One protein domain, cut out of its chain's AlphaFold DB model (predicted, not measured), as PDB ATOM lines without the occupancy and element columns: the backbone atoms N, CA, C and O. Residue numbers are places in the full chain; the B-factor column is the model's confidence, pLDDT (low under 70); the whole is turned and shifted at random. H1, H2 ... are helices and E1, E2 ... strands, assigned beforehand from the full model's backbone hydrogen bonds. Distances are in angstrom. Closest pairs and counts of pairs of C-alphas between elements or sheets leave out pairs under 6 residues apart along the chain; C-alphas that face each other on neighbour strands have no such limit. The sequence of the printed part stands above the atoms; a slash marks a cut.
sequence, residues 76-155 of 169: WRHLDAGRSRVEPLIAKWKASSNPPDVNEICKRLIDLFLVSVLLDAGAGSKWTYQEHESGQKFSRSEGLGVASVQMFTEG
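AT A GLANCE: This is residues 76 to 155 of the 169 residues of an uncharacterized protein of Piloderma croceum (strain F 1598) (UniProt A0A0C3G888). A long helix, H3, runs along one side of an elongated body; H4 packs at a steep tilt on its second half, H2 is near its first half, and H2 and H4 stay apart. The short helix H1 packs on H4, and a small antiparallel hairpin, E1 and E2, lies by residues 140 to 147 of H4, toward one end of the body. You are reading 80 residues with four named helices and two named strands, in the order H1 H2 H3 E1 E2 H4, and the class is mostly helix. The whole is compact, with a radius of gyration of the C-alphas of 13.1 A, and spans 42 by 25 by 20 A.

IN THESE COORDINATES: Find C-alpha 76 at (362.189, 238.852, 269.399), where H1 begins; it takes residues 76 to 79. H2 follows at residues 86 to 94 and is 12.5 A long. Look next at C-alpha 102, at (373.207, 231.106, 281.367): from there H3 runs through residues 102 to 119, 25.8 A from first to last C-alpha. E1 is residues 128 to 130, 6.8 A, and E2 is residues 137 to 139, 7.0 A. H4, residues 140 to 153, runs 20.3 A and ends at C-alpha 153, at (366.428, 224.661, 265.473).

HOW THE PARTS SIT: Start with H1, which touches H4; their closest C-alphas, those of His 78 and Glu 142, are 4.5 A apart. H2 and H3 are close but not clearly touching, with the C-alphas of Ile 90 and Ile 105 closest at 7.2 A; they run opposite ways at a tilt of 37 degrees, only just steep. H2 and H4 are only just apart, at 8.1 A. H3 touches H4 with residues 112 to 119 alone; the closest C-alphas, Ser 116 and Ser 148, are 5.4 A apart, and the two run opposite ways at a steep tilt of 44 degrees. In the hairpin of E1 and E2, at 156 degrees, look for N 129 and O 138 at 2.8 A, within hydrogen-bond range. The closest C-alphas of E1 and H4 are Tyr 129 and Gly 143, 5.2 A apart. In H2, H3 and H4 every O i to N i+4 pair is within hydrogen-bond range; H1 is too short for such a pair.

THE WHOLE: The two C-alphas farthest apart are those of Ser 97 and Ser 125, at 42.2 A. The printed part has no cut. The link from E2 to H4 is tight, the other links are short, and no link is long. The mean pLDDT of the printed part is 92.8; look at residues 121 to 122, between H3 and E1, for the two under 70.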
ATOM      1  N   TRP A  76     362.920 239.795 268.550       93.06
ATOM      2  CA  TRP A  76     362.189 238.852 269.399       93.06
ATOM      3  C   TRP A  76     360.715 238.729 269.002       93.06
ATOM      4  O   TRP A  76     360.207 237.626 268.822       93.06
ATOM      5  N   ARG A  77     360.036 239.860 268.772       90.75
ATOM      6  CA  ARG A  77     358.614 239.863 268.405       90.75
ATOM      7  C   ARG A  77     358.337 239.231 267.039       90.75
ATOM      8  O   ARG A  77     357.258 238.683 266.857       90.75
ATOM      9  N   HIS A  78     359.282 239.293 266.099       92.62
ATOM     10  CA  HIS A  78     359.155 238.605 264.810       92.62
ATOM     11  C   HIS A  78     359.352 237.093 264.954       92.62
ATOM     12  O   HIS A  78     358.652 236.330 264.295       92.62
ATOM     13  N   LEU A  79     360.266 236.651 265.830       94.94
ATOM     14  CA  LEU A  79     360.455 235.225 266.132       94.94
ATOM     15  C   LEU A  79     359.185 234.627 266.762       94.94
ATOM     16  O   LEU A  79     358.765 233.526 266.410       94.94
ATOM     17  N   ASP A  80     358.521 235.391 267.629       94.56
ATOM     18  CA  ASP A  80     357.296 234.985 268.326       94.56
ATOM     19  C   ASP A  80     356.000 235.380 267.582       94.56
ATOM     20  O   ASP A  80     354.917 235.451 268.169       94.56
ATOM     21  N   ALA A  81     356.066 235.644 266.271       93.00
ATOM     22  CA  ALA A  81     354.886 236.031 265.501       93.00
ATOM     23  C   ALA A  81     353.796 234.939 265.560       93.00
ATOM     24  O   ALA A  81     354.023 233.781 265.209       93.00
ATOM     25  N   GLY A  82     352.602 235.297 266.034       92.38
ATOM     26  CA  GLY A  82     351.463 234.382 266.184       92.38
ATOM     27  C   GLY A  82     351.511 233.440 267.400       92.38
ATOM     28  O   GLY A  82     350.445 233.059 267.877       92.38
ATOM     29  N   ARG A  83     352.693 233.091 267.929       93.62
ATOM     30  CA  ARG A  83     352.883 232.264 269.141       93.62
ATOM     31  C   ARG A  83     354.299 232.411 269.701       93.62
ATOM     32  O   ARG A  83     355.236 232.631 268.942       93.62
ATOM     33  N   SER A  84     354.459 232.186 271.005       93.69
ATOM     34  CA  SER A  84     355.783 232.124 271.642       93.69
ATOM     35  C   SER A  84     356.596 230.934 271.110       93.69
ATOM     36  O   SER A  84     356.092 229.808 271.031       93.69
ATOM     37  N   ARG A  85     357.853 231.188 270.733       94.44
ATOM     38  CA  ARG A  85     358.832 230.204 270.247       94.44
ATOM     39  C   ARG A  85     360.137 230.273 271.024       94.44
ATOM     40  O   ARG A  85     360.702 229.228 271.341       94.44
ATOM     41  N   VAL A  86     360.602 231.475 271.366       95.38
ATOM     42  CA  VAL A  86     361.907 231.646 272.018       95.38
ATOM     43  C   VAL A  86     361.893 231.124 273.458       95.38
ATOM     44  O   VAL A  86     362.789 230.374 273.844       95.38
ATOM     45  N   GLU A  87     360.869 231.447 274.252       95.31
ATOM     46  CA  GLU A  87     360.772 230.959 275.637       95.31
ATOM     47  C   GLU A  87     360.656 229.423 275.724       95.31
ATOM     48  O   GLU A  87     361.442 228.822 276.468       95.31
ATOM     49  N   PRO A  88     359.779 228.745 274.946       96.00
ATOM     50  CA  PRO A  88     359.767 227.283 274.874       96.00
ATOM     51  C   PRO A  88     361.107 226.679 274.449       96.00
ATOM     52  O   PRO A  88     361.511 225.641 274.977       96.00
ATOM     53  N   LEU A  89     361.821 227.325 273.523       95.88
ATOM     54  CA  LEU A  89     363.129 226.866 273.065       95.88
ATOM     55  C   LEU A  89     364.181 226.937 274.185       95.88
ATOM     56  O   LEU A  89     364.917 225.972 274.402       95.88
ATOM     57  N   ILE A  90     364.197 228.023 274.964       97.44
ATOM     58  CA  ILE A  90     365.057 228.147 276.152       97.44
ATOM     59  C   ILE A  90     364.704 227.073 277.188       97.44
ATOM     60  O   ILE A  90     365.601 226.437 277.750       97.44
ATOM     61  N   ALA A  91     363.411 226.847 277.444       97.62
ATOM     62  CA  ALA A  91     362.954 225.815 278.372       97.62
ATOM     63  C   ALA A  91     363.411 224.413 277.928       97.62
ATOM     64  O   ALA A  91     363.920 223.646 278.747       97.62
ATOM     65  N   LYS A  92     363.328 224.113 276.624       95.81
ATOM     66  CA  LYS A  92     363.827 222.866 276.027       95.81
ATOM     67  C   LYS A  92     365.326 222.673 276.267       95.81
ATOM     68  O   LYS A  92     365.742 221.573 276.617       95.81
ATOM     69  N   TRP A  93     366.142 223.716 276.117       96.75
ATOM     70  CA  TRP A  93     367.581 223.620 276.394       96.75
ATOM     71  C   TRP A  93     367.872 223.339 277.868       96.75
ATOM     72  O   TRP A  93     368.689 222.470 278.176       96.75
ATOM     73  N   LYS A  94     367.174 224.032 278.775       97.25
ATOM     74  CA  LYS A  94     367.324 223.852 280.227       97.25
ATOM     75  C   LYS A  94     366.902 222.463 280.713       97.25
ATOM     76  O   LYS A  94     367.431 221.996 281.712       97.25
ATOM     77  N   ALA A  95     365.973 221.816 280.012       97.06
ATOM     78  CA  ALA A  95     365.496 220.471 280.327       97.06
ATOM     79  C   ALA A  95     366.333 219.341 279.691       97.06
ATOM     80  O   ALA A  95     365.990 218.171 279.849       97.06
ATOM     81  N   SER A  96     367.394 219.661 278.941       93.94
ATOM     82  CA  SER A  96     368.253 218.647 278.313       93.94
ATOM     83  C   SER A  96     369.092 217.869 279.339       93.94
ATOM     84  O   SER A  96     369.238 218.287 280.483       93.94
ATOM     85  N   SER A  97     369.664 216.729 278.939       94.06
ATOM     86  CA  SER A  97     370.497 215.891 279.822       94.06
ATOM     87  C   SER A  97     371.774 216.585 280.304       94.06
ATOM     88  O   SER A  97     372.277 216.260 281.376       94.06
ATOM     89  N   ASN A  98     372.283 217.544 279.527       92.44
ATOM     90  CA  ASN A  98     373.402 218.402 279.892       92.44
ATOM     91  C   ASN A  98     373.035 219.870 279.602       92.44
ATOM     92  O   ASN A  98     373.372 220.387 278.531       92.44
ATOM     93  N   PRO A  99     372.287 220.527 280.509       95.69
ATOM     94  CA  PRO A  99     371.801 221.882 280.291       95.69
ATOM     95  C   PRO A  99     372.948 222.885 280.099       95.69
ATOM     96  O   PRO A  99     373.893 222.884 280.890       95.69
ATOM     97  N   PRO A 100     372.866 223.782 279.099       96.25
ATOM     98  CA  PRO A 100     373.806 224.886 278.983       96.25
ATOM     99  C   PRO A 100     373.665 225.850 280.166       96.25
ATOM    100  O   PRO A 100     372.566 226.052 280.695       96.25
ATOM    101  N   ASP A 101     374.772 226.487 280.545       97.12
ATOM    102  CA  ASP A 101     374.739 227.578 281.513       97.12
ATOM    103  C   ASP A 101     374.058 228.835 280.929       97.12
ATOM    104  O   ASP A 101     373.694 228.911 279.751       97.12
ATOM    105  N   VAL A 102     373.868 229.854 281.770       97.44
ATOM    106  CA  VAL A 102     373.207 231.106 281.367       97.44
ATOM    107  C   VAL A 102     373.968 231.831 280.251       97.44
ATOM    108  O   VAL A 102     373.340 232.431 279.377       97.44
ATOM    109  N   ASN A 103     375.301 231.765 280.249       97.69
ATOM    110  CA  ASN A 103     376.119 232.429 279.236       97.69
ATOM    111  C   ASN A 103     375.962 231.754 277.876       97.69
ATOM    112  O   ASN A 103     375.847 232.432 276.858       97.69
ATOM    113  N   GLU A 104     375.924 230.429 277.853       96.44
ATOM    114  CA  GLU A 104     375.714 229.651 276.645       96.44
ATOM    115  C   GLU A 104     374.290 229.835 276.107       96.44
ATOM    116  O   GLU A 104     374.125 230.077 274.916       96.44
ATOM    117  N   ILE A 105     373.261 229.861 276.964       97.69
ATOM    118  CA  ILE A 105     371.896 230.234 276.537       97.69
ATOM    119  C   ILE A 105     371.890 231.626 275.889       97.69
ATOM    120  O   ILE A 105     371.290 231.807 274.830       97.69
ATOM    121  N   CYS A 106     372.577 232.599 276.496       96.94
ATOM    122  CA  CYS A 106     372.692 233.950 275.953       96.94
ATOM    123  C   CYS A 106     373.360 233.954 274.568       96.94
ATOM    124  O   CYS A 106     372.831 234.566 273.643       96.94
ATOM    125  N   LYS A 107     374.464 233.220 274.385       96.50
ATOM    126  CA  LYS A 107     375.139 233.091 273.081       96.50
ATOM    127  C   LYS A 107     374.225 232.500 272.013       96.50
ATOM    128  O   LYS A 107     374.122 233.079 270.940       96.50
ATOM    129  N   ARG A 108     373.504 231.419 272.321       97.19
ATOM    130  CA  ARG A 108     372.554 230.794 271.380       97.19
ATOM    131  C   ARG A 108     371.451 231.757 270.951       97.19
ATOM    132  O   ARG A 108     371.062 231.778 269.788       97.19
ATOM    133  N   LEU A 109     370.954 232.573 271.883       96.75
ATOM    134  CA  LEU A 109     369.987 233.623 271.563       96.75
ATOM    135  C   LEU A 109     370.611 234.716 270.695       96.75
ATOM    136  O   LEU A 109     369.990 235.128 269.722       96.75
ATOM    137  N   ILE A 110     371.831 235.162 271.001       95.75
ATOM    138  CA  ILE A 110     372.548 236.138 270.173       95.75
ATOM    139  C   ILE A 110     372.730 235.603 268.749       95.75
ATOM    140  O   ILE A 110     372.435 236.328 267.805       95.75
ATOM    141  N   ASP A 111     373.139 234.345 268.593       96.19
ATOM    142  CA  ASP A 111     373.313 233.690 267.294       96.19
ATOM    143  C   ASP A 111     372.001 233.663 266.496       96.19
ATOM    144  O   ASP A 111     371.961 234.136 265.358       96.19
ATOM    145  N   LEU A 112     370.905 233.199 267.113       96.50
ATOM    146  CA  LEU A 112     369.572 233.200 266.502       96.50
ATOM    147  C   LEU A 112     369.138 234.614 266.085       96.50
ATOM    148  O   LEU A 112     368.618 234.820 264.987       96.50
ATOM    149  N   PHE A 113     369.341 235.605 266.952       94.94
ATOM    150  CA  PHE A 113     368.925 236.980 266.690       94.94
ATOM    151  C   PHE A 113     369.748 237.605 265.576       94.94
ATOM    152  O   PHE A 113     369.183 238.234 264.683       94.94
ATOM    153  N   LEU A 114     371.064 237.414 265.612       93.94
ATOM    154  CA  LEU A 114     371.986 237.952 264.628       93.94
ATOM    155  C   LEU A 114     371.677 237.392 263.241       93.94
ATOM    156  O   LEU A 114     371.442 238.172 262.319       93.94
ATOM    157  N   VAL A 115     371.614 236.063 263.098       93.50
ATOM    158  CA  VAL A 115     371.327 235.444 261.795       93.50
ATOM    159  C   VAL A 115     369.943 235.848 261.301       93.50
ATOM    160  O   VAL A 115     369.786 236.206 260.137       93.50
ATOM    161  N   SER A 116     368.954 235.907 262.196       93.88
ATOM    162  CA  SER A 116     367.615 236.337 261.822       93.88
ATOM    163  C   SER A 116     367.605 237.781 261.326       93.88
ATOM    164  O   SER A 116     366.998 238.046 260.293       93.88
ATOM    165  N   VAL A 117     368.267 238.720 262.010       92.12
ATOM    166  CA  VAL A 117     368.356 240.123 261.563       92.12
ATOM    167  C   VAL A 117     369.033 240.225 260.197       92.12
ATOM    168  O   VAL A 117     368.545 240.955 259.340       92.12
ATOM    169  N   LEU A 118     370.113 239.475 259.965       90.38
ATOM    170  CA  LEU A 118     370.819 239.487 258.680       90.38
ATOM    171  C   LEU A 118     369.955 238.935 257.537       90.38
ATOM    172  O   LEU A 118     369.964 239.495 256.442       90.38
ATOM    173  N   LEU A 119     369.159 237.895 257.801       87.75
ATOM    174  CA  LEU A 119     368.211 237.333 256.833       87.75
ATOM    175  C   LEU A 119     367.005 238.243 256.563       87.75
ATOM    176  O   LEU A 119     366.318 238.052 255.563       87.75
ATOM    177  N   ASP A 120     366.741 239.235 257.420       84.06
ATOM    178  CA  ASP A 120     365.636 240.187 257.234       84.06
ATOM    179  C   ASP A 120     365.833 241.132 256.044       84.06
ATOM    180  O   ASP A 120     364.899 241.802 255.598       84.06
ATOM    181  N   ALA A 121     367.056 241.202 255.521       69.44
ATOM    182  CA  ALA A 121     367.383 242.016 254.372       69.44
ATOM    183  C   ALA A 121     366.934 241.323 253.072       69.44
ATOM    184  O   ALA A 121     367.691 240.590 252.443       69.44
ATOM    185  N   GLY A 122     365.712 241.614 252.613       66.31
ATOM    186  CA  GLY A 122     365.435 241.584 251.170       66.31
ATOM    187  C   GLY A 122     364.581 240.449 250.601       66.31
ATOM    188  O   GLY A 122     364.649 240.213 249.399       66.31
ATOM    189  N   ALA A 123     363.704 239.799 251.372       72.38
ATOM    190  CA  ALA A 123     362.777 238.811 250.790       72.38
ATOM    191  C   ALA A 123     361.641 239.423 249.931       72.38
ATOM    192  O   ALA A 123     360.932 238.713 249.217       72.38
ATOM    193  N   GLY A 124     361.461 240.749 249.967       75.19
ATOM    194  CA  GLY A 124     360.427 241.452 249.203       75.19
ATOM    195  C   GLY A 124     358.998 241.223 249.721       75.19
ATOM    196  O   GLY A 124     358.751 240.480 250.666       75.19
ATOM    197  N   SER A 125     358.018 241.893 249.107       79.75
ATOM    198  CA  SER A 125     356.624 241.918 249.590       79.75
ATOM    199  C   SER A 125     355.800 240.666 249.268       79.75
ATOM    200  O   SER A 125     354.701 240.522 249.797       79.75
ATOM    201  N   LYS A 126     356.299 239.780 248.397       87.81
ATOM    202  CA  LYS A 126     355.584 238.578 247.930       87.81
ATOM    203  C   LYS A 126     356.013 237.292 248.632       87.81
ATOM    204  O   LYS A 126     355.320 236.286 248.507       87.81
ATOM    205  N   TRP A 127     357.153 237.299 249.317       89.69
ATOM    206  CA  TRP A 127     357.670 236.106 249.973       89.69
ATOM    207  C   TRP A 127     356.838 235.759 251.211       89.69
ATOM    208  O   TRP A 127     356.421 236.638 251.974       89.69
ATOM    209  N   THR A 128     356.586 234.464 251.400       92.69
ATOM    210  CA  THR A 128     355.788 233.943 252.512       92.69
ATOM    211  C   THR A 128     356.365 232.637 253.025       92.69
ATOM    212  O   THR A 128     356.825 231.820 252.230       92.69
ATOM    213  N   TYR A 129     356.239 232.413 254.328       94.19
ATOM    214  CA  TYR A 129     356.608 231.181 255.009       94.19
ATOM    215  C   TYR A 129     355.365 230.484 255.559       94.19
ATOM    216  O   TYR A 129     354.491 231.147 256.118       94.19
ATOM    217  N   GLN A 130     355.285 229.165 255.407       95.81
ATOM    218  CA  GLN A 130     354.235 228.344 256.002       95.81
ATOM    219  C   GLN A 130     354.861 227.473 257.089       95.81
ATOM    220  O   GLN A 130     355.655 226.585 256.789       95.81
ATOM    221  N   GLU A 131     354.517 227.747 258.346       94.50
ATOM    222  CA  GLU A 131     355.017 226.970 259.477       94.50
ATOM    223  C   GLU A 131     354.286 225.627 259.537       94.50
ATOM    224  O   GLU A 131     353.060 225.581 259.639       94.50
ATOM    225  N   HIS A 132     355.040 224.530 259.504       90.75
ATOM    226  CA  HIS A 132     354.465 223.185 259.507       90.75
ATOM    227  C   HIS A 132     353.735 222.861 260.822       90.75
ATOM    228  O   HIS A 132     352.685 222.230 260.812       90.75
ATOM    229  N   GLU A 133     354.273 223.310 261.959       88.50
ATOM    230  CA  GLU A 133     353.756 222.975 263.293       88.50
ATOM    231  C   GLU A 133     352.385 223.588 263.596       88.50
ATOM    232  O   GLU A 133     351.536 222.935 264.196       88.50
ATOM    233  N   SER A 134     352.169 224.849 263.208       90.06
ATOM    234  CA  SER A 134     350.912 225.569 263.463       90.06
ATOM    235  C   SER A 134     349.995 225.640 262.243       90.06
ATOM    236  O   SER A 134     348.828 226.007 262.372       90.06
ATOM    237  N   GLY A 135     350.520 225.361 261.047       93.38
ATOM    238  CA  GLY A 135     349.843 225.612 259.776       93.38
ATOM    239  C   GLY A 135     349.708 227.099 259.421       93.38
ATOM    240  O   GLY A 135     349.122 227.420 258.384       93.38
ATOM    241  N   GLN A 136     350.225 228.019 260.246       94.75
ATOM    242  CA  GLN A 136     350.113 229.455 260.009       94.75
ATOM    243  C   GLN A 136     351.011 229.904 258.852       94.75
ATOM    244  O   GLN A 136     352.124 229.410 258.652       94.75
ATOM    245  N   LYS A 137     350.523 230.894 258.103       95.62
ATOM    246  CA  LYS A 137     351.256 231.538 257.015       95.62
ATOM    247  C   LYS A 137     351.680 232.940 257.433       95.62
ATOM    248  O   LYS A 137     350.843 233.761 257.796       95.62
ATOM    249  N   PHE A 138     352.971 233.217 257.313       93.88
ATOM    250  CA  PHE A 138     353.588 234.497 257.640       93.88
ATOM    251  C   PHE A 138     354.243 235.103 256.395       93.88
ATOM    252  O   PHE A 138     354.563 234.402 255.434       93.88
ATOM    253  N   SER A 139     354.439 236.416 256.385       92.19
ATOM    254  CA  SER A 139     355.083 237.139 255.280       92.19
ATOM    255  C   SER A 139     356.042 238.186 255.834       92.19
ATOM    256  O   SER A 139     356.038 238.415 257.042       92.19
ATOM    257  N   ARG A 140     356.845 238.813 254.966       88.75
ATOM    258  CA  ARG A 140     357.761 239.906 255.344       88.75
ATOM    259  C   ARG A 140     358.658 239.514 256.532       88.75
ATOM    260  O   ARG A 140     359.098 238.366 256.621       88.75
ATOM    261  N   SER A 141     358.947 240.466 257.414       89.19
ATOM    262  CA  SER A 141     359.880 240.304 258.523       89.19
ATOM    263  C   SER A 141     359.427 239.275 259.551       89.19
ATOM    264  O   SER A 141     360.276 238.568 260.093       89.19
ATOM    265  N   GLU A 142     358.121 239.127 259.780       91.69
ATOM    266  CA  GLU A 142     357.579 238.081 260.646       91.69
ATOM    267  C   GLU A 142     357.828 236.693 260.059       91.69
ATOM    268  O   GLU A 142     358.320 235.811 260.756       91.69
ATOM    269  N   GLY A 143     357.559 236.498 258.765       93.19
ATOM    270  CA  GLY A 143     357.803 235.209 258.117       93.19
ATOM    271  C   GLY A 143     359.277 234.816 258.118       93.19
ATOM    272  O   GLY A 143     359.595 233.656 258.364       93.19
ATOM    273  N   LEU A 144     360.174 235.781 257.896       93.50
ATOM    274  CA  LEU A 144     361.618 235.551 257.981       93.50
ATOM    275  C   LEU A 144     362.054 235.256 259.415       93.50
ATOM    276  O   LEU A 144     362.914 234.402 259.621       93.50
ATOM    277  N   GLY A 145     361.445 235.914 260.403       94.31
ATOM    278  CA  GLY A 145     361.658 235.628 261.820       94.31
ATOM    279  C   GLY A 145     361.294 234.186 262.168       94.31
ATOM    280  O   GLY A 145     362.141 233.447 262.665       94.31
ATOM    281  N   VAL A 146     360.075 233.756 261.830       95.44
ATOM    282  CA  VAL A 146     359.601 232.386 262.086       95.44
ATOM    283  C   VAL A 146     360.461 231.351 261.352       95.44
ATOM    284  O   VAL A 146     360.918 230.390 261.970       95.44
ATOM    285  N   ALA A 147     360.772 231.579 260.073       94.94
ATOM    286  CA  ALA A 147     361.650 230.693 259.309       94.94
ATOM    287  C   ALA A 147     363.059 230.602 259.920       94.94
ATOM    288  O   ALA A 147     363.650 229.527 259.943       94.94
ATOM    289  N   SER A 148     363.589 231.711 260.448       95.62
ATOM    290  CA  SER A 148     364.899 231.742 261.113       95.62
ATOM    291  C   SER A 148     364.923 230.877 262.368       95.62
ATOM    292  O   SER A 148     365.904 230.170 262.578       95.62
ATOM    293  N   VAL A 149     363.851 230.891 263.175       96.19
ATOM    294  CA  VAL A 149     363.731 229.986 264.329       96.19
ATOM    295  C   VAL A 149     363.798 228.540 263.857       96.19
ATOM    296  O   VAL A 149     364.605 227.783 264.385       96.19
ATOM    297  N   GLN A 150     363.014 228.174 262.838       95.19
ATOM    298  CA  GLN A 150     362.982 226.798 262.352       95.19
ATOM    299  C   GLN A 150     364.345 226.348 261.799       95.19
ATOM    300  O   GLN A 150     364.891 225.352 262.273       95.19
ATOM    301  N   MET A 151     364.954 227.132 260.901       95.25
ATOM    302  CA  MET A 151     366.289 226.852 260.351       95.25
ATOM    303  C   MET A 151     367.359 226.719 261.444       95.25
ATOM    304  O   MET A 151     368.198 225.822 261.392       95.25
ATOM    305  N   PHE A 152     367.313 227.580 262.464       96.56
ATOM    306  CA  PHE A 152     368.225 227.510 263.604       96.56
ATOM    307  C   PHE A 152     367.992 226.252 264.447       96.56
ATOM    308  O   PHE A 152     368.943 225.585 264.838       96.56
ATOM    309  N   THR A 153     366.735 225.879 264.706       94.56
ATOM    310  CA  THR A 153     366.428 224.661 265.473       94.56
ATOM    311  C   THR A 153     366.757 223.368 264.733       94.56
ATOM    312  O   THR A 153     367.059 222.370 265.382       94.56
ATOM    313  N   GLU A 154     366.730 223.395 263.400       94.88
ATOM    314  CA  GLU A 154     367.140 222.290 262.528       94.88
ATOM    315  C   GLU A 154     368.668 222.207 262.358       94.88
ATOM    316  O   GLU A 154     369.170 221.253 261.769       94.88
ATOM    317  N   GLY A 155     369.421 223.170 262.900       96.00
ATOM    318  CA  GLY A 155     370.880 223.184 262.839       96.00
ATOM    319  C   GLY A 155     371.458 223.659 261.511       96.00
ATOM    320  O   GLY A 155     372.643 223.460 261.275       96.00
TER     321      GLY A 155